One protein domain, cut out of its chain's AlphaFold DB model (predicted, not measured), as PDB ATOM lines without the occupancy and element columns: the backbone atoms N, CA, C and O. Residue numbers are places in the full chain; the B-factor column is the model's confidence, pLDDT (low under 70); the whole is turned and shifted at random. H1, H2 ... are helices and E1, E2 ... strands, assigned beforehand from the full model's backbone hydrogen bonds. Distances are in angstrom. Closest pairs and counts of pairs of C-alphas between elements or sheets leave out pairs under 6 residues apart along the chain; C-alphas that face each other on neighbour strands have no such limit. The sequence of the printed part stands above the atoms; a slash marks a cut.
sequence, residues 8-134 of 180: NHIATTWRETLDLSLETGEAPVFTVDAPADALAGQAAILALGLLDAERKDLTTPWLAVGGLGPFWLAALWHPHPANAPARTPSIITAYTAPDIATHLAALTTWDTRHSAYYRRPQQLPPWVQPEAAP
ATOM      1  N   ASN A   8      23.617 -27.928 -14.260       89.88
ATOM      2  CA  ASN A   8      23.664 -26.773 -13.364       89.88
ATOM      3  C   ASN A   8      22.696 -26.927 -12.192       89.88
ATOM      4  O   ASN A   8      23.080 -26.677 -11.061       89.88
ATOM      5  N   HIS A   9      21.463 -27.372 -12.451       90.31
ATOM      6  CA  HIS A   9      20.485 -27.574 -11.387       90.31
ATOM      7  C   HIS A   9      20.959 -28.637 -10.388       90.31
ATOM      8  O   HIS A   9      20.914 -28.402  -9.187       90.31
ATOM      9  N   ILE A  10      21.490 -29.764 -10.878       90.88
ATOM     10  CA  ILE A  10      22.051 -30.821 -10.021       90.88
ATOM     11  C   ILE A  10      23.223 -30.275  -9.189       90.88
ATOM     12  O   ILE A  10      23.271 -30.495  -7.981       90.88
ATOM     13  N   ALA A  11      24.137 -29.525  -9.814       91.81
ATOM     14  CA  ALA A  11      25.283 -28.932  -9.129       91.81
ATOM     15  C   ALA A  11      24.858 -27.926  -8.047       91.81
ATOM     16  O   ALA A  11      25.433 -27.928  -6.960       91.81
ATOM     17  N   THR A  12      23.836 -27.101  -8.308       93.06
ATOM     18  CA  THR A  12      23.274 -26.174  -7.315       93.06
ATOM     19  C   THR A  12      22.684 -26.926  -6.126       93.06
ATOM     20  O   THR A  12      23.055 -26.636  -4.993       93.06
ATOM     21  N   THR A  13      21.859 -27.949  -6.359       91.75
ATOM     22  CA  THR A  13      21.266 -28.757  -5.279       91.75
ATOM     23  C   THR A  13      22.331 -29.462  -4.435       91.75
ATOM     24  O   THR A  13      22.242 -29.519  -3.206       91.75
ATOM     25  N   TRP A  14      23.379 -29.994  -5.071       93.00
ATOM     26  CA  TRP A  14      24.504 -30.590  -4.349       93.00
ATOM     27  C   TRP A  14      25.290 -29.559  -3.544       93.00
ATOM     28  O   TRP A  14      25.724 -29.864  -2.436       93.00
ATOM     29  N   ARG A  15      25.428 -28.331  -4.047       92.19
ATOM     30  CA  ARG A  15      26.071 -27.241  -3.311       92.19
ATOM     31  C   ARG A  15      25.275 -26.832  -2.078       92.19
ATOM     32  O   ARG A  15      25.854 -26.767  -1.005       92.19
ATOM     33  N   GLU A  16      23.960 -26.681  -2.199       91.75
ATOM     34  CA  GLU A  16      23.080 -26.417  -1.051       91.75
ATOM     35  C   GLU A  16      23.176 -27.531   0.004       91.75
ATOM     36  O   GLU A  16      23.230 -27.271   1.205       91.75
ATOM     37  N   THR A  17      23.266 -28.787  -0.442       89.50
ATOM     38  CA  THR A  17      23.465 -29.940   0.448       89.50
ATOM     39  C   THR A  17      24.828 -29.888   1.144       89.50
ATOM     40  O   THR A  17      24.935 -30.249   2.317       89.50
ATOM     41  N   LEU A  18      25.872 -29.447   0.439       90.88
ATOM     42  CA  LEU A  18      27.211 -29.267   0.991       90.88
ATOM     43  C   LEU A  18      27.216 -28.154   2.045       90.88
ATOM     44  O   LEU A  18      27.701 -28.378   3.152       90.88
ATOM     45  N   ASP A  19      26.621 -27.003   1.749       90.50
ATOM     46  CA  ASP A  19      26.521 -25.883   2.688       90.50
ATOM     47  C   ASP A  19      25.761 -26.297   3.956       90.50
ATOM     48  O   ASP A  19      26.246 -26.097   5.069       90.50
ATOM     49  N   LEU A  20      24.639 -27.008   3.804       86.38
ATOM     50  CA  LEU A  20      23.915 -27.581   4.939       86.38
ATOM     51  C   LEU A  20      24.786 -28.561   5.740       86.38
ATOM     52  O   LEU A  20      24.735 -28.581   6.967       86.38
ATOM     53  N   SER A  21      25.587 -29.380   5.061       83.75
ATOM     54  CA  SER A  21      26.463 -30.357   5.713       83.75
ATOM     55  C   SER A  21      27.599 -29.698   6.506       83.75
ATOM     56  O   SER A  21      27.967 -30.184   7.574       83.75
ATOM     57  N   LEU A  22      28.096 -28.545   6.041       84.94
ATOM     58  CA  LEU A  22      29.041 -27.709   6.782       84.94
ATOM     59  C   LEU A  22      28.412 -27.153   8.060       84.94
ATOM     60  O   LEU A  22      29.063 -27.141   9.102       84.94
ATOM     61  N   GLU A  23      27.150 -26.725   7.995       84.12
ATOM     62  CA  GLU A  23      26.411 -26.242   9.166       84.12
ATOM     63  C   GLU A  23      26.128 -27.359  10.179       84.12
ATOM     64  O   GLU A  23      26.152 -27.120  11.389       84.12
ATOM     65  N   THR A  24      25.862 -28.582   9.709       77.81
ATOM     66  CA  THR A  24      25.539 -29.722  10.581       77.81
ATOM     67  C   THR A  24      26.758 -30.524  11.036       77.81
ATOM     68  O   THR A  24      26.636 -31.314  11.972       77.81
ATOM     69  N   GLY A  25      27.925 -30.317  10.419       75.44
ATOM     70  CA  GLY A  25      29.141 -31.096  10.672       75.44
ATOM     71  C   GLY A  25      29.081 -32.523  10.115       75.44
ATOM     72  O   GLY A  25      29.818 -33.395  10.573       75.44
ATOM     73  N   GLU A  26      28.195 -32.780   9.156       79.00
ATOM     74  CA  GLU A  26      27.993 -34.101   8.561       79.00
ATOM     75  C   GLU A  26      28.692 -34.215   7.209       79.00
ATOM     76  O   GLU A  26      28.892 -33.227   6.510       79.00
ATOM     77  N   ALA A  27      29.042 -35.434   6.796       81.25
ATOM     78  CA  ALA A  27      29.570 -35.657   5.455       81.25
ATOM     79  C   ALA A  27      28.418 -35.672   4.425       81.25
ATOM     80  O   ALA A  27      27.487 -36.479   4.547       81.25
ATOM     81  N   PRO A  28      28.440 -34.809   3.396       87.31
ATOM     82  CA  PRO A  28      27.432 -34.836   2.347       87.31
ATOM     83  C   PRO A  28      27.576 -36.100   1.489       87.31
ATOM     84  O   PRO A  28      28.677 -36.562   1.201       87.31
ATOM     85  N   VAL A  29      26.438 -36.671   1.095       88.81
ATOM     86  CA  VAL A  29      26.342 -37.853   0.239       88.81
ATOM     87  C   VAL A  29      25.478 -37.437  -0.936       88.81
ATOM     88  O   VAL A  29      24.304 -37.110  -0.781       88.81
ATOM     89  N   PHE A  30      26.085 -37.390  -2.109       90.12
ATOM     90  CA  PHE A  30      25.423 -37.109  -3.365       90.12
ATOM     91  C   PHE A  30      25.029 -38.424  -4.013       90.12
ATOM     92  O   PHE A  30      25.808 -39.375  -4.045       90.12
ATOM     93  N   THR A  31      23.820 -38.478  -4.554       87.06
ATOM     94  CA  THR A  31      23.298 -39.687  -5.183       87.06
ATOM     95  C   THR A  31      23.126 -39.462  -6.673       87.06
ATOM     96  O   THR A  31      22.425 -38.541  -7.106       87.06
ATOM     97  N   VAL A  32      23.724 -40.338  -7.467       84.81
ATOM     98  CA  VAL A  32      23.337 -40.541  -8.857       84.81
ATOM     99  C   VAL A  32      22.437 -41.762  -8.852       84.81
ATOM    100  O   VAL A  32      22.894 -42.846  -8.485       84.81
ATOM    101  N   ASP A  33      21.164 -41.560  -9.208       72.75
ATOM    102  CA  ASP A  33      20.187 -42.648  -9.321       72.75
ATOM    103  C   ASP A  33      20.783 -43.794 -10.169       72.75
ATOM    104  O   ASP A  33      21.704 -43.572 -10.955       72.75
ATOM    105  N   ALA A  34      20.247 -45.009 -10.045       65.56
ATOM    106  CA  ALA A  34      20.585 -46.141 -10.913       65.56
ATOM    107  C   ALA A  34      19.598 -46.220 -12.097       65.56
ATOM    108  O   ALA A  34      18.667 -47.033 -12.059       65.56
ATOM    109  N   PRO A  35      19.701 -45.356 -13.129       64.50
ATOM    110  CA  PRO A  35      18.760 -45.378 -14.229       64.50
ATOM    111  C   PRO A  35      18.911 -46.671 -15.032       64.50
ATOM    112  O   PRO A  35      20.014 -47.171 -15.249       64.50
ATOM    113  N   ALA A  36      17.782 -47.176 -15.528       60.97
ATOM    114  CA  ALA A  36      17.773 -48.256 -16.511       60.97
ATOM    115  C   ALA A  36      18.357 -47.808 -17.866       60.97
ATOM    116  O   ALA A  36      18.831 -48.637 -18.637       60.97
ATOM    117  N   ASP A  37      18.330 -46.500 -18.145       66.06
ATOM    118  CA  ASP A  37      18.893 -45.904 -19.353       66.06
ATOM    119  C   ASP A  37      20.376 -45.550 -19.167       66.06
ATOM    120  O   ASP A  37      20.764 -44.833 -18.237       66.06
ATOM    121  N   ALA A  38      21.199 -46.021 -20.102       61.59
ATOM    122  CA  ALA A  38      22.642 -45.859 -20.114       61.59
ATOM    123  C   ALA A  38      23.113 -44.414 -20.333       61.59
ATOM    124  O   ALA A  38      24.306 -44.186 -20.175       61.59
ATOM    125  N   LEU A  39      22.236 -43.460 -20.690       66.19
ATOM    126  CA  LEU A  39      22.578 -42.037 -20.878       66.19
ATOM    127  C   LEU A  39      22.121 -41.115 -19.737       66.19
ATOM    128  O   LEU A  39      22.637 -40.005 -19.591       66.19
ATOM    129  N   ALA A  40      21.219 -41.576 -18.873       69.81
ATOM    130  CA  ALA A  40      20.599 -40.739 -17.847       69.81
ATOM    131  C   ALA A  40      21.565 -40.264 -16.736       69.81
ATOM    132  O   ALA A  40      21.234 -39.342 -15.993       69.81
ATOM    133  N   GLY A  41      22.774 -40.834 -16.638       76.00
ATOM    134  CA  GLY A  41      23.813 -40.402 -15.692       76.00
ATOM    135  C   GLY A  41      24.742 -39.290 -16.200       76.00
ATOM    136  O   GLY A  41      25.496 -38.732 -15.405       76.00
ATOM    137  N   GLN A  42      24.694 -38.916 -17.486       85.50
ATOM    138  CA  GLN A  42      25.634 -37.938 -18.058       85.50
ATOM    139  C   GLN A  42      25.544 -36.567 -17.375       85.50
ATOM    140  O   GLN A  42      26.566 -35.946 -17.081       85.50
ATOM    141  N   ALA A  43      24.321 -36.104 -17.097       87.19
ATOM    142  CA  ALA A  43      24.100 -34.812 -16.458       87.19
ATOM    143  C   ALA A  43      24.717 -34.751 -15.054       87.19
ATOM    144  O   ALA A  43      25.242 -33.710 -14.667       87.19
ATOM    145  N   ALA A  44      24.721 -35.872 -14.329       88.31
ATOM    146  CA  ALA A  44      25.325 -35.968 -13.008       88.31
ATOM    147  C   ALA A  44      26.860 -35.914 -13.056       88.31
ATOM    148  O   ALA A  44      27.471 -35.285 -12.199       88.31
ATOM    149  N   ILE A  45      27.492 -36.504 -14.078       90.12
ATOM    150  CA  ILE A  45      28.953 -36.409 -14.262       90.12
ATOM    151  C   ILE A  45      29.375 -34.981 -14.614       90.12
ATOM    152  O   ILE A  45      30.363 -34.474 -14.090       90.12
ATOM    153  N   LEU A  46      28.602 -34.290 -15.457       90.75
ATOM    154  CA  LEU A  46      28.843 -32.872 -15.734       90.75
ATOM    155  C   LEU A  46      28.634 -32.013 -14.480       90.75
ATOM    156  O   LEU A  46      29.448 -31.138 -14.194       90.75
ATOM    157  N   ALA A  47      27.580 -32.289 -13.708       91.62
ATOM    158  CA  ALA A  47      27.320 -31.613 -12.442       91.62
ATOM    159  C   ALA A  47      28.447 -31.831 -11.422       91.62
ATOM    160  O   ALA A  47      28.803 -30.896 -10.712       91.62
ATOM    161  N   LEU A  48      29.046 -33.027 -11.393       91.94
ATOM    162  CA  LEU A  48      30.197 -33.341 -10.547       91.94
ATOM    163  C   LEU A  48      31.381 -32.426 -10.867       91.94
ATOM    164  O   LEU A  48      31.940 -31.814  -9.961       91.94
ATOM    165  N   GLY A  49      31.710 -32.271 -12.152       91.56
ATOM    166  CA  GLY A  49      32.773 -31.365 -12.589       91.56
ATOM    167  C   GLY A  49      32.490 -29.898 -12.253       91.56
ATOM    168  O   GLY A  49      33.391 -29.190 -11.807       91.56
ATOM    169  N   LEU A  50      31.242 -29.446 -12.420       92.19
ATOM    170  CA  LEU A  50      30.824 -28.082 -12.069       92.19
ATOM    171  C   LEU A  50      30.902 -27.821 -10.562       92.19
ATOM    172  O   LEU A  50      31.366 -26.765 -10.139       92.19
ATOM    173  N   LEU A  51      30.458 -28.783  -9.751       92.00
ATOM    174  CA  LEU A  51      30.548 -28.693  -8.302       92.00
ATOM    175  C   LEU A  51      32.015 -28.567  -7.885       92.00
ATOM    176  O   LEU A  51      32.373 -27.586  -7.239       92.00
ATOM    177  N   ASP A  52      32.852 -29.520  -8.294       90.75
ATOM    178  CA  ASP A  52      34.249 -29.646  -7.873       90.75
ATOM    179  C   ASP A  52      35.106 -28.434  -8.281       90.75
ATOM    180  O   ASP A  52      35.956 -27.986  -7.512       90.75
ATOM    181  N   ALA A  53      34.828 -27.828  -9.441       89.06
ATOM    182  CA  ALA A  53      35.517 -26.624  -9.910       89.06
ATOM    183  C   ALA A  53      35.346 -25.402  -8.987       89.06
ATOM    184  O   ALA A  53      36.201 -24.514  -8.972       89.06
ATOM    185  N   GLU A  54      34.255 -25.337  -8.223       88.44
ATOM    186  CA  GLU A  54      33.937 -24.199  -7.355       88.44
ATOM    187  C   GLU A  54      34.163 -24.488  -5.864       88.44
ATOM    188  O   GLU A  54      34.015 -23.587  -5.033       88.44
ATOM    189  N   ARG A  55      34.537 -25.721  -5.502       90.62
ATOM    190  CA  ARG A  55      34.695 -26.126  -4.102       90.62
ATOM    191  C   ARG A  55      35.897 -25.467  -3.431       90.62
ATOM    192  O   ARG A  55      37.004 -25.419  -3.968       90.62
ATOM    193  N   LYS A  56      35.660 -24.973  -2.213       88.00
ATOM    194  CA  LYS A  56      36.662 -24.354  -1.322       88.00
ATOM    195  C   LYS A  56      36.444 -24.724   0.145       88.00
ATOM    196  O   LYS A  56      36.841 -23.993   1.049       88.00
ATOM    197  N   ASP A  57      35.766 -25.834   0.375       87.25
ATOM    198  CA  ASP A  57      35.387 -26.323   1.691       87.25
ATOM    199  C   ASP A  57      36.357 -27.403   2.198       87.25
ATOM    200  O   ASP A  57      37.257 -27.839   1.477       87.25
ATOM    201  N   LEU A  58      36.177 -27.811   3.457       86.12
ATOM    202  CA  LEU A  58      36.933 -28.890   4.104       86.12
ATOM    203  C   LEU A  58      36.117 -30.193   4.212       86.12
ATOM    204  O   LEU A  58      36.570 -31.131   4.865       86.12
ATOM    205  N   THR A  59      34.911 -30.255   3.635       85.25
ATOM    206  CA  THR A  59      34.063 -31.452   3.732       85.25
ATOM    207  C   THR A  59      34.575 -32.539   2.809       85.25
ATOM    208  O   THR A  59      35.060 -32.248   1.718       85.25
ATOM    209  N   THR A  60      34.421 -33.798   3.208       87.25
ATOM    210  CA  THR A  60      34.737 -34.956   2.363       87.25
ATOM    211  C   THR A  60      33.433 -35.565   1.838       87.25
ATOM    212  O   THR A  60      32.896 -36.475   2.473       87.25
ATOM    213  N   PRO A  61      32.873 -35.048   0.729       89.88
ATOM    214  CA  PRO A  61      31.653 -35.576   0.137       89.88
ATOM    215  C   PRO A  61      31.855 -36.984  -0.418       89.88
ATOM    216  O   PRO A  61      32.912 -37.324  -0.957       89.88
ATOM    217  N   TRP A  62      30.779 -37.757  -0.369       90.69
ATOM    218  CA  TRP A  62      30.669 -39.054  -1.016       90.69
ATOM    219  C   TRP A  62      29.719 -38.956  -2.202       90.69
ATOM    220  O   TRP A  62      28.683 -38.308  -2.114       90.69
ATOM    221  N   LEU A  63      30.046 -39.618  -3.303       91.56
ATOM    222  CA  LEU A  63      29.179 -39.767  -4.460       91.56
ATOM    223  C   LEU A  63      28.801 -41.241  -4.599       91.56
ATOM    224  O   LEU A  63      29.624 -42.070  -4.984       91.56
ATOM    225  N   ALA A  64      27.552 -41.568  -4.293       90.94
ATOM    226  CA  ALA A  64      26.998 -42.897  -4.478       90.94
ATOM    227  C   ALA A  64      26.401 -43.017  -5.885       90.94
ATOM    228  O   ALA A  64      25.466 -42.291  -6.235       90.94
ATOM    229  N   VAL A  65      26.934 -43.937  -6.689       89.44
ATOM    230  CA  VAL A  65      26.497 -44.165  -8.073       89.44
ATOM    231  C   VAL A  65      26.056 -45.614  -8.240       89.44
ATOM    232  O   VAL A  65      26.793 -46.536  -7.888       89.44
ATOM    233  N   GLY A  66      24.862 -45.819  -8.790       86.38
ATOM    234  CA  GLY A  66      24.375 -47.138  -9.190       86.38
ATOM    235  C   GLY A  66      24.078 -47.230 -10.685       86.38
ATOM    236  O   GLY A  66      24.231 -46.266 -11.434       86.38
ATOM    237  N   GLY A  67      23.612 -48.399 -11.115       85.31
ATOM    238  CA  GLY A  67      23.182 -48.656 -12.487       85.31
ATOM    239  C   GLY A  67      24.211 -49.412 -13.327       85.31
ATOM    240  O   GLY A  67      25.383 -49.529 -12.980       85.31
ATOM    241  N   LEU A  68      23.751 -49.922 -14.470       83.50
ATOM    242  CA  LEU A  68      24.566 -50.686 -15.425       83.50
ATOM    243  C   LEU A  68      25.362 -49.806 -16.404       83.50
ATOM    244  O   LEU A  68      26.227 -50.307 -17.122       83.50
ATOM    245  N   GLY A  69      25.059 -48.507 -16.470       81.44
ATOM    246  CA  GLY A  69      25.709 -47.572 -17.389       81.44
ATOM    247  C   GLY A  69      27.171 -47.276 -17.020       81.44
ATOM    248  O   GLY A  69      27.561 -47.423 -15.865       81.44
ATOM    249  N   PRO A  70      27.995 -46.784 -17.962       85.38
ATOM    250  CA  PRO A  70      29.427 -46.556 -17.738       85.38
ATOM    251  C   PRO A  70      29.738 -45.345 -16.840       85.38
ATOM    252  O   PRO A  70      30.899 -45.053 -16.569       85.38
ATOM    253  N   PHE A  71      28.735 -44.597 -16.382       85.19
ATOM    254  CA  PHE A  71      28.969 -43.347 -15.658       85.19
ATOM    255  C   PHE A  71      29.561 -43.534 -14.265       85.19
ATOM    256  O   PHE A  71      30.286 -42.656 -13.810       85.19
ATOM    257  N   TRP A  72      29.334 -44.672 -13.604       87.62
ATOM    258  CA  TRP A  72      30.005 -44.948 -12.331       87.62
ATOM    259  C   TRP A  72      31.527 -45.032 -12.499       87.62
ATOM    260  O   TRP A  72      32.261 -44.573 -11.629       87.62
ATOM    261  N   LEU A  73      32.008 -45.531 -13.644       89.44
ATOM    262  CA  LEU A  73      33.430 -45.528 -13.984       89.44
ATOM    263  C   LEU A  73      33.941 -44.106 -14.232       89.44
ATOM    264  O   LEU A  73      35.003 -43.739 -13.740       89.44
ATOM    265  N   ALA A  74      33.173 -43.288 -14.959       89.75
ATOM    266  CA  ALA A  74      33.520 -41.883 -15.175       89.75
ATOM    267  C   ALA A  74      33.614 -41.111 -13.848       89.75
ATOM    268  O   ALA A  74      34.536 -40.324 -13.662       89.75
ATOM    269  N   ALA A  75      32.707 -41.381 -12.908       89.94
ATOM    270  CA  ALA A  75      32.745 -40.823 -11.562       89.94
ATOM    271  C   ALA A  75      33.931 -41.345 -10.731       89.94
ATOM    272  O   ALA A  75      34.502 -40.599  -9.941       89.94
ATOM    273  N   LEU A  76      34.316 -42.615 -10.896       90.69
ATOM    274  CA  LEU A  76      35.465 -43.212 -10.206       90.69
ATOM    275  C   LEU A  76      36.792 -42.596 -10.673       90.69
ATOM    276  O   LEU A  76      37.694 -42.383  -9.869       90.69
ATOM    277  N   TRP A  77      36.906 -42.308 -11.971       91.31
ATOM    278  CA  TRP A  77      38.089 -41.691 -12.576       91.31
ATOM    279  C   TRP A  77      38.041 -40.164 -12.622       91.31
ATOM    280  O   TRP A  77      38.925 -39.555 -13.228       91.31
ATOM    281  N   HIS A  78      37.037 -39.539 -12.003       88.50
ATOM    282  CA  HIS A  78      36.924 -38.085 -11.965       88.50
ATOM    283  C   HIS A  78      38.140 -37.489 -11.233       88.50
ATOM    284  O   HIS A  78      38.337 -37.769 -10.046       88.50
ATOM    285  N   PRO A  79      38.994 -36.709 -11.919       86.44
ATOM    286  CA  PRO A  79      40.208 -36.190 -11.317       86.44
ATOM    287  C   PRO A  79      39.886 -35.041 -10.366       86.44
ATOM    288  O   PRO A  79      39.052 -34.187 -10.662       86.44
ATOM    289  N   HIS A  80      40.625 -34.965  -9.261       84.81
ATOM    290  CA  HIS A  80      40.578 -33.787  -8.405       84.81
ATOM    291  C   HIS A  80      41.135 -32.562  -9.162       84.81
ATOM    292  O   HIS A  80      42.153 -32.695  -9.858       84.81
ATOM    293  N   PRO A  81      40.518 -31.369  -9.065       85.50
ATOM    294  CA  PRO A  81      40.894 -30.226  -9.878       85.50
ATOM    295  C   PRO A  81      42.278 -29.729  -9.460       85.50
ATOM    296  O   PRO A  81      42.515 -29.451  -8.288       85.50
ATOM    297  N   ALA A  82      43.184 -29.529 -10.419       83.19
ATOM    298  CA  ALA A  82      44.543 -29.051 -10.129       83.19
ATOM    299  C   ALA A  82      44.579 -27.667  -9.445       83.19
ATOM    300  O   ALA A  82      45.547 -27.333  -8.767       83.19
ATOM    301  N   ASN A  83      43.520 -26.873  -9.622       83.56
ATOM    302  CA  ASN A  83      43.376 -25.537  -9.042       83.56
ATOM    303  C   ASN A  83      42.616 -25.535  -7.704       83.56
ATOM    304  O   ASN A  83      42.355 -24.457  -7.165       83.56
ATOM    305  N   ALA A  84      42.216 -26.701  -7.187       84.12
ATOM    306  CA  ALA A  84      41.529 -26.777  -5.906       84.12
ATOM    307  C   ALA A  84      42.460 -26.313  -4.768       84.12
ATOM    308  O   ALA A  84      43.670 -26.567  -4.804       84.12
ATOM    309  N   PRO A  85      41.936 -25.617  -3.741       86.50
ATOM    310  CA  PRO A  85      42.729 -25.267  -2.570       86.50
ATOM    311  C   PRO A  85      43.332 -26.520  -1.925       86.50
ATOM    312  O   PRO A  85      42.653 -27.527  -1.775       86.50
ATOM    313  N   ALA A  86      44.575 -26.439  -1.443       82.94
ATOM    314  CA  ALA A  86      45.313 -27.602  -0.924       82.94
ATOM    315  C   ALA A  86      44.636 -28.353   0.243       82.94
ATOM    316  O   ALA A  86      45.028 -29.470   0.566       82.94
ATOM    317  N   ARG A  87      43.661 -27.731   0.917       84.19
ATOM    318  CA  ARG A  87      42.911 -28.339   2.026       84.19
ATOM    319  C   ARG A  87      41.546 -28.892   1.616       84.19
ATOM    320  O   ARG A  87      40.895 -29.501   2.456       84.19
ATOM    321  N   THR A  88      41.110 -28.668   0.380       87.81
ATOM    322  CA  THR A  88      39.829 -29.170  -0.112       87.81
ATOM    323  C   THR A  88      40.001 -30.625  -0.530       87.81
ATOM    324  O   THR A  88      40.760 -30.899  -1.456       87.81
ATOM    325  N   PRO A  89      39.352 -31.583   0.151       87.62
ATOM    326  CA  PRO A  89      39.522 -32.990  -0.172       87.62
ATOM    327  C   PRO A  89      38.713 -33.364  -1.425       87.62
ATOM    328  O   PRO A  89      37.675 -32.766  -1.743       87.62
ATOM    329  N   SER A  90      39.181 -34.393  -2.130       87.94
ATOM    330  CA  SER A  90      38.503 -34.934  -3.306       87.94
ATOM    331  C   SER A  90      37.182 -35.613  -2.942       87.94
ATOM    332  O   SER A  90      37.015 -36.139  -1.842       87.94
ATOM    333  N   ILE A  91      36.255 -35.640  -3.899       90.88
ATOM    334  CA  ILE A  91      34.991 -36.368  -3.771       90.88
ATOM    335  C   ILE A  91      35.278 -37.872  -3.835       90.88
ATOM    336  O   ILE A  91      35.973 -38.331  -4.741       90.88
ATOM    337  N   ILE A  92      34.764 -38.639  -2.872       90.75
ATOM    338  CA  ILE A  92      34.931 -40.098  -2.831       90.75
ATOM    339  C   ILE A  92      33.771 -40.742  -3.583       90.75
ATOM    340  O   ILE A  92      32.624 -40.639  -3.157       90.75
ATOM    341  N   THR A  93      34.053 -41.443  -4.676       91.19
ATOM    342  CA  THR A  93      33.025 -42.164  -5.437       91.19
ATOM    343  C   THR A  93      32.881 -43.600  -4.935       91.19
ATOM    344  O   THR A  93      33.863 -44.337  -4.855       91.19
ATOM    345  N   ALA A  94      31.648 -44.021  -4.657       90.44
ATOM    346  CA  ALA A  94      31.299 -45.388  -4.292       90.44
ATOM    347  C   ALA A  94      30.269 -45.959  -5.275       90.44
ATOM    348  O   ALA A  94      29.182 -45.406  -5.459       90.44
ATOM    349  N   TYR A  95      30.601 -47.095  -5.890       90.94
ATOM    350  CA  TYR A  95      29.632 -47.865  -6.662       90.94
ATOM    351  C   TYR A  95      28.771 -48.699  -5.715       90.94
ATOM    352  O   TYR A  95      29.296 -49.487  -4.930       90.94
ATOM    353  N   THR A  96      27.453 -48.532  -5.785       90.12
ATOM    354  CA  THR A  96      26.528 -49.228  -4.882       90.12
ATOM    355  C   THR A  96      26.061 -50.566  -5.448       90.12
ATOM    356  O   THR A  96      26.090 -51.569  -4.745       90.12
ATOM    357  N   ALA A  97      25.561 -50.580  -6.692       88.50
ATOM    358  CA  ALA A  97      24.883 -51.730  -7.288       88.50
ATOM    359  C   ALA A  97      24.471 -51.481  -8.750       88.50
ATOM    360  O   ALA A  97      24.229 -50.328  -9.118       88.50
ATOM    361  N   PRO A  98      24.298 -52.550  -9.552       87.81
ATOM    362  CA  PRO A  98      23.822 -52.443 -10.932       87.81
ATOM    363  C   PRO A  98      22.311 -52.207 -11.045       87.81
ATOM    364  O   PRO A  98      21.861 -51.594 -12.009       87.81
ATOM    365  N   ASP A  99      21.523 -52.702 -10.090       86.19
ATOM    366  CA  ASP A  99      20.068 -52.576 -10.077       86.19
ATOM    367  C   ASP A  99      19.593 -51.511  -9.075       86.19
ATOM    368  O   ASP A  99      20.257 -51.207  -8.079       86.19
ATOM    369  N   ILE A 100      18.413 -50.945  -9.339       84.94
ATOM    370  CA  ILE A 100      17.851 -49.853  -8.537       84.94
ATOM    371  C   ILE A 100      17.497 -50.283  -7.109       84.94
ATOM    372  O   ILE A 100      17.661 -49.487  -6.188       84.94
ATOM    373  N   ALA A 101      17.047 -51.522  -6.891       87.88
ATOM    374  CA  ALA A 101      16.608 -51.968  -5.571       87.88
ATOM    375  C   ALA A 101      17.799 -52.099  -4.615       87.88
ATOM    376  O   ALA A 101      17.772 -51.565  -3.505       87.88
ATOM    377  N   THR A 102      18.877 -52.730  -5.074       89.06
ATOM    378  CA  THR A 102      20.117 -52.869  -4.309       89.06
ATOM    379  C   THR A 102      20.815 -51.518  -4.130       89.06
ATOM    380  O   THR A 102      21.347 -51.251  -3.055       89.06
ATOM    381  N   HIS A 103      20.764 -50.623  -5.127       87.56
ATOM    382  CA  HIS A 103      21.277 -49.253  -4.985       87.56
ATOM    383  C   HIS A 103      20.553 -48.501  -3.861       87.56
ATOM    384  O   HIS A 103      21.206 -47.948  -2.979       87.56
ATOM    385  N   LEU A 104      19.217 -48.538  -3.837       85.06
ATOM    386  CA  LEU A 104      18.434 -47.902  -2.776       85.06
ATOM    387  C   LEU A 104      18.712 -48.531  -1.403       85.06
ATOM    388  O   LEU A 104      18.880 -47.805  -0.425       85.06
ATOM    389  N   ALA A 105      18.831 -49.859  -1.320       85.56
ATOM    390  CA  ALA A 105      19.196 -50.536  -0.075       85.56
ATOM    391  C   ALA A 105      20.583 -50.097   0.435       85.56
ATOM    392  O   ALA A 105      20.750 -49.785   1.619       85.56
ATOM    393  N   ALA A 106      21.571 -49.983  -0.456       86.38
ATOM    394  CA  ALA A 106      22.895 -49.472  -0.112       86.38
ATOM    395  C   ALA A 106      22.832 -48.016   0.377       86.38
ATOM    396  O   ALA A 106      23.424 -47.694   1.408       86.38
ATOM    397  N   LEU A 107      22.049 -47.156  -0.285       83.50
ATOM    398  CA  LEU A 107      21.845 -45.770   0.148       83.50
ATOM    399  C   LEU A 107      21.230 -45.677   1.547       83.50
ATOM    400  O   LEU A 107      21.696 -44.871   2.341       83.50
ATOM    401  N   THR A 108      20.256 -46.527   1.893       77.81
ATOM    402  CA  THR A 108      19.692 -46.542   3.259       77.81
ATOM    403  C   THR A 108      20.696 -46.969   4.329       77.81
ATOM    404  O   THR A 108      20.540 -46.616   5.496       77.81
ATOM    405  N   THR A 109      21.729 -47.717   3.936       76.19
ATOM    406  CA  THR A 109      22.793 -48.162   4.843       76.19
ATOM    407  C   THR A 109      23.881 -47.094   4.989       76.19
ATOM    408  O   THR A 109      24.404 -46.901   6.084       76.19
ATOM    409  N   TRP A 110      24.227 -46.396   3.901       71.00
ATOM    410  CA  TRP A 110      25.320 -45.417   3.871       71.00
ATOM    411  C   TRP A 110      24.896 -43.994   4.201       71.00
ATOM    412  O   TRP A 110      25.563 -43.338   5.002       71.00
ATOM    413  N   ASP A 111      23.797 -43.503   3.631       72.00
ATOM    414  CA  ASP A 111      23.279 -42.190   3.988       72.00
ATOM    415  C   ASP A 111      22.310 -42.322   5.156       72.00
ATOM    416  O   ASP A 111      21.083 -42.320   5.014       72.00
ATOM    417  N   THR A 112      22.899 -42.438   6.345       66.50
ATOM    418  CA  THR A 112      22.143 -42.545   7.591       66.50
ATOM    419  C   THR A 112      21.170 -41.385   7.782       66.50
ATOM    420  O   THR A 112      20.179 -41.605   8.458       66.50
ATOM    421  N   ARG A 113      21.343 -40.217   7.138       64.44
ATOM    422  CA  ARG A 113      20.389 -39.089   7.208       64.44
ATOM    423  C   ARG A 113      19.049 -39.383   6.544       64.44
ATOM    424  O   ARG A 113      18.038 -38.805   6.929       64.44
ATOM    425  N   HIS A 114      19.036 -40.281   5.566       61.00
ATOM    426  CA  HIS A 114      17.816 -40.730   4.896       61.00
ATOM    427  C   HIS A 114      17.144 -41.897   5.633       61.00
ATOM    428  O   HIS A 114      16.077 -42.359   5.225       61.00
ATOM    429  N   SER A 115      17.736 -42.378   6.730       64.12
ATOM    430  CA  SER A 115      17.100 -43.376   7.581       64.12
ATOM    431  C   SER A 115      15.890 -42.774   8.289       64.12
ATOM    432  O   SER A 115      15.978 -41.722   8.918       64.12
ATOM    433  N   ALA A 116      14.773 -43.504   8.294       64.94
ATOM    434  CA  ALA A 116      13.603 -43.153   9.102       64.94
ATOM    435  C   ALA A 116      13.907 -43.106  10.615       64.94
ATOM    436  O   ALA A 116      13.134 -42.548  11.393       64.94
ATOM    437  N   TYR A 117      15.029 -43.697  11.038       65.12
ATOM    438  CA  TYR A 117      15.479 -43.739  12.428       65.12
ATOM    439  C   TYR A 117      16.537 -42.684  12.753       65.12
ATOM    440  O   TYR A 117      16.987 -42.604  13.897       65.12
ATOM    441  N   TYR A 118      16.945 -41.882  11.770       69.88
ATOM    442  CA  TYR A 118      17.914 -40.824  11.984       69.88
ATOM    443  C   TYR A 118      17.365 -39.762  12.929       69.88
ATOM    444  O   TYR A 118      16.270 -39.227  12.746       69.88
ATOM    445  N   ARG A 119      18.160 -39.432  13.944       69.69
ATOM    446  CA  ARG A 119      17.951 -38.263  14.791       69.69
ATOM    447  C   ARG A 119      19.274 -37.556  14.972       69.69
ATOM    448  O   ARG A 119      20.279 -38.195  15.277       69.69
ATOM    449  N   ARG A 120      19.253 -36.228  14.857       71.50
ATOM    450  CA  ARG A 120      20.430 -35.419  15.182       71.50
ATOM    451  C   ARG A 120      20.801 -35.634  16.650       71.50
ATOM    452  O   ARG A 120      19.889 -35.754  17.471       71.50
ATOM    453  N   PRO A 121      22.092 -35.579  17.018       70.38
ATOM    454  CA  PRO A 121      22.516 -35.675  18.414       70.38
ATOM    455  C   PRO A 121      21.744 -34.723  19.339       70.38
ATOM    456  O   PRO A 121      21.288 -35.124  20.402       70.38
ATOM    457  N   GLN A 122      21.471 -33.493  18.887       70.50
ATOM    458  CA  GLN A 122      20.692 -32.491  19.632       70.50
ATOM    459  C   GLN A 122      19.206 -32.857  19.824       70.50
ATOM    460  O   GLN A 122      18.549 -32.329  20.717       70.50
ATOM    461  N   GLN A 123      18.664 -33.747  18.990       77.31
ATOM    462  CA  GLN A 123      17.282 -34.236  19.051       77.31
ATOM    463  C   GLN A 123      17.148 -35.529  19.869       77.31
ATOM    464  O   GLN A 123      16.033 -36.025  20.069       77.31
ATOM    465  N   LEU A 124      18.266 -36.105  20.317       77.62
ATOM    466  CA  LEU A 124      18.262 -37.243  21.226       77.62
ATOM    467  C   LEU A 124      17.946 -36.776  22.654       77.62
ATOM    468  O   LEU A 124      18.234 -35.629  23.011       77.62
ATOM    469  N   PRO A 125      17.378 -37.648  23.505       80.31
ATOM    470  CA  PRO A 125      17.218 -37.347  24.922       80.31
ATOM    471  C   PRO A 125      18.555 -36.937  25.568       80.31
ATOM    472  O   PRO A 125      19.573 -37.549  25.236       80.31
ATOM    473  N   PRO A 126      18.581 -35.983  26.523       77.56
ATOM    474  CA  PRO A 126      19.816 -35.445  27.113       77.56
ATOM    475  C   PRO A 126      20.788 -36.498  27.658       77.56
ATOM    476  O   PRO A 126      21.995 -36.291  27.645       77.56
ATOM    477  N   TRP A 127      20.272 -37.642  28.110       73.12
ATOM    478  CA  TRP A 127      21.073 -38.752  28.626       73.12
ATOM    479  C   TRP A 127      21.804 -39.558  27.534       73.12
ATOM    480  O   TRP A 127      22.781 -40.226  27.851       73.12
ATOM    481  N   VAL A 128      21.378 -39.480  26.265       75.62
ATOM    482  CA  VAL A 128      22.034 -40.128  25.105       75.62
ATOM    483  C   VAL A 128      23.001 -39.182  24.395       75.62
ATOM    484  O   VAL A 128      23.977 -39.633  23.808       75.62
ATOM    485  N   GLN A 129      22.758 -37.869  24.441       74.56
ATOM    486  CA  GLN A 129      23.568 -36.876  23.717       74.56
ATOM    487  C   GLN A 129      25.091 -36.998  23.943       74.56
ATOM    488  O   GLN A 129      25.821 -36.829  22.969       74.56
ATOM    489  N   PRO A 130      25.598 -37.342  25.150       72.31
ATOM    490  CA  PRO A 130      27.032 -37.535  25.371       72.31
ATOM    491  C   PRO A 130      27.648 -38.692  24.575       72.31
ATOM    492  O   PRO A 130      28.840 -38.652  24.307       72.31
ATOM    493  N   GLU A 131      26.860 -39.712  24.218       69.19
ATOM    494  CA  GLU A 131      27.302 -40.855  23.397       69.19
ATOM    495  C   GLU A 131      27.320 -40.519  21.901       69.19
ATOM    496  O   GLU A 131      28.037 -41.145  21.129       69.19
ATOM    497  N   ALA A 132      26.520 -39.537  21.483       65.50
ATOM    498  CA  ALA A 132      26.417 -39.093  20.094       65.50
ATOM    499  C   ALA A 132      27.293 -37.862  19.789       65.50
ATOM    500  O   ALA A 132      27.302 -37.377  18.656       65.50
ATOM    501  N   ALA A 133      27.991 -37.323  20.792       65.69
ATOM    502  CA  ALA A 133      28.928 -36.225  20.620       65.69
ATOM    503  C   ALA A 133      30.226 -36.724  19.953       65.69
ATOM    504  O   ALA A 133      30.642 -37.855  20.210       65.69
ATOM    505  N   PRO A 134      30.895 -35.897  19.127       59.41
ATOM    506  CA  PRO A 134      32.183 -36.255  18.541       59.41
ATOM    507  C   PRO A 134      33.196 -36.628  19.627       59.41
ATOM    508  O   PRO A 134      33.274 -35.955  20.659       59.41
TER     509      PRO A 134
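AT A GLANCE: This is residues 8 to 134 of the 180 residues of an uncharacterized protein of Chloroflexi bacterium (UniProt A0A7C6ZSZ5). A small parallel sheet, E1, E2 and E3, lies between helices: H1, H2 and H3 cover one face, with H1 at the E1 edge, and H4 packs on the opposite face. From H4 a long arm without named elements, residues 111 to 128, leads away to the short helix H5, far from the sheet. The printed part has 127 residues with five named helices and three named strands, in the order H1 E1 H2 E2 H3 E3 H4 H5, and the sheet's order is E1, E2, E3. The class is mostly helix, though under half of the residues, 63 of 127, are in named elements. The whole is compact, with a radius of gyration of the C-alphas of 15.8 A, and spans 49 by 37 by 22 A.

IN THESE COORDINATES: The sheet is made of E1, residues 29 to 32, E2, residues 62 to 65, and E3, residues 92 to 95, four residues each. E1 begins at C-alpha 29, (26.342, -37.853, 0.239), and measures 9.9 A from first to last C-alpha; E2 measures 9.7 A and E3 10.2 A. H1, residues 8 to 24, is the longest helix at 24.2 A and begins at C-alpha 8, (23.664, -26.773, -13.364). H2, residues 42 to 54, measures 19.3 A, and H4, residues 100 to 110, 15.1 A. H3, residues 71 to 76, measures 8.5 A. H5, residues 129 to 132, measures 5.1 A and ends at C-alpha 132, (26.417, -39.093, 20.094).

HOW THE PARTS SIT: E2 is the inner strand of the sheet, and E1 and E3 are its edge strands. E1 and E2 are parallel at 20 degrees, with N 30 and O 62 at 2.8 A and N 32 and O 64 at 2.9 A, both within hydrogen-bond range. E2 and E3 are parallel at 25 degrees, with N 63 and O 92 at 2.8 A and N 65 and O 94 at 3.0 A, also within range. E1, H2, E2 and E2, H3, E3 are strand-helix-strand units, each two parallel neighbour strands with a helix between, and both crossovers are right-handed. H3 is on the sheet at a height of 7.9 A, and the closest C-alphas of H3 and E3 are those of Leu 76 and Thr 93, 5.5 A apart. H3 lies over E2, but only just over that strand alone: 4 of its 6 C-alphas fall on E2 and 2 on E3. It only just runs along the strands, at 29 degrees to E2 on the local plane. H4 is on the opposite face from H3, at a height of 9.7 A, over E2 and along the strands at 7 degrees to E2 on the local plane; its closest C-alpha pair with E2 is Leu 107 and Ala 64, 7.5 A. H2 is on the sheet and touches H3, the closest C-alphas being those of Ile 45 and Ala 75, 6.4 A, at a shallow tilt of 30 degrees, the same way. H1 is on the sheet too, and with residues 8 to 15 alone it touches H2, the closest C-alphas being those of Ala 11 and Ala 47, 4.7 A, at a steep tilt of 52 degrees, the same way. H4 is apart from H1, H2 and H3, and H5 is apart from each of the other named elements. Every O i to N i+4 pair is within hydrogen-bond range in H1, H3 and H4, and 8 of 9 are in H2; H5 is too short for such a pair.

THE WHOLE: The two C-alphas farthest apart are those of Leu 39 and Trp 127, 49.6 A. The printed part has no cut. The links H3 to E3, 15 residues, and H4 to H5, 18 residues, are long. The mean pLDDT of the printed part is 82.6, and residues 34 to 40, 112 to 119 and 131 to 134 are under 70.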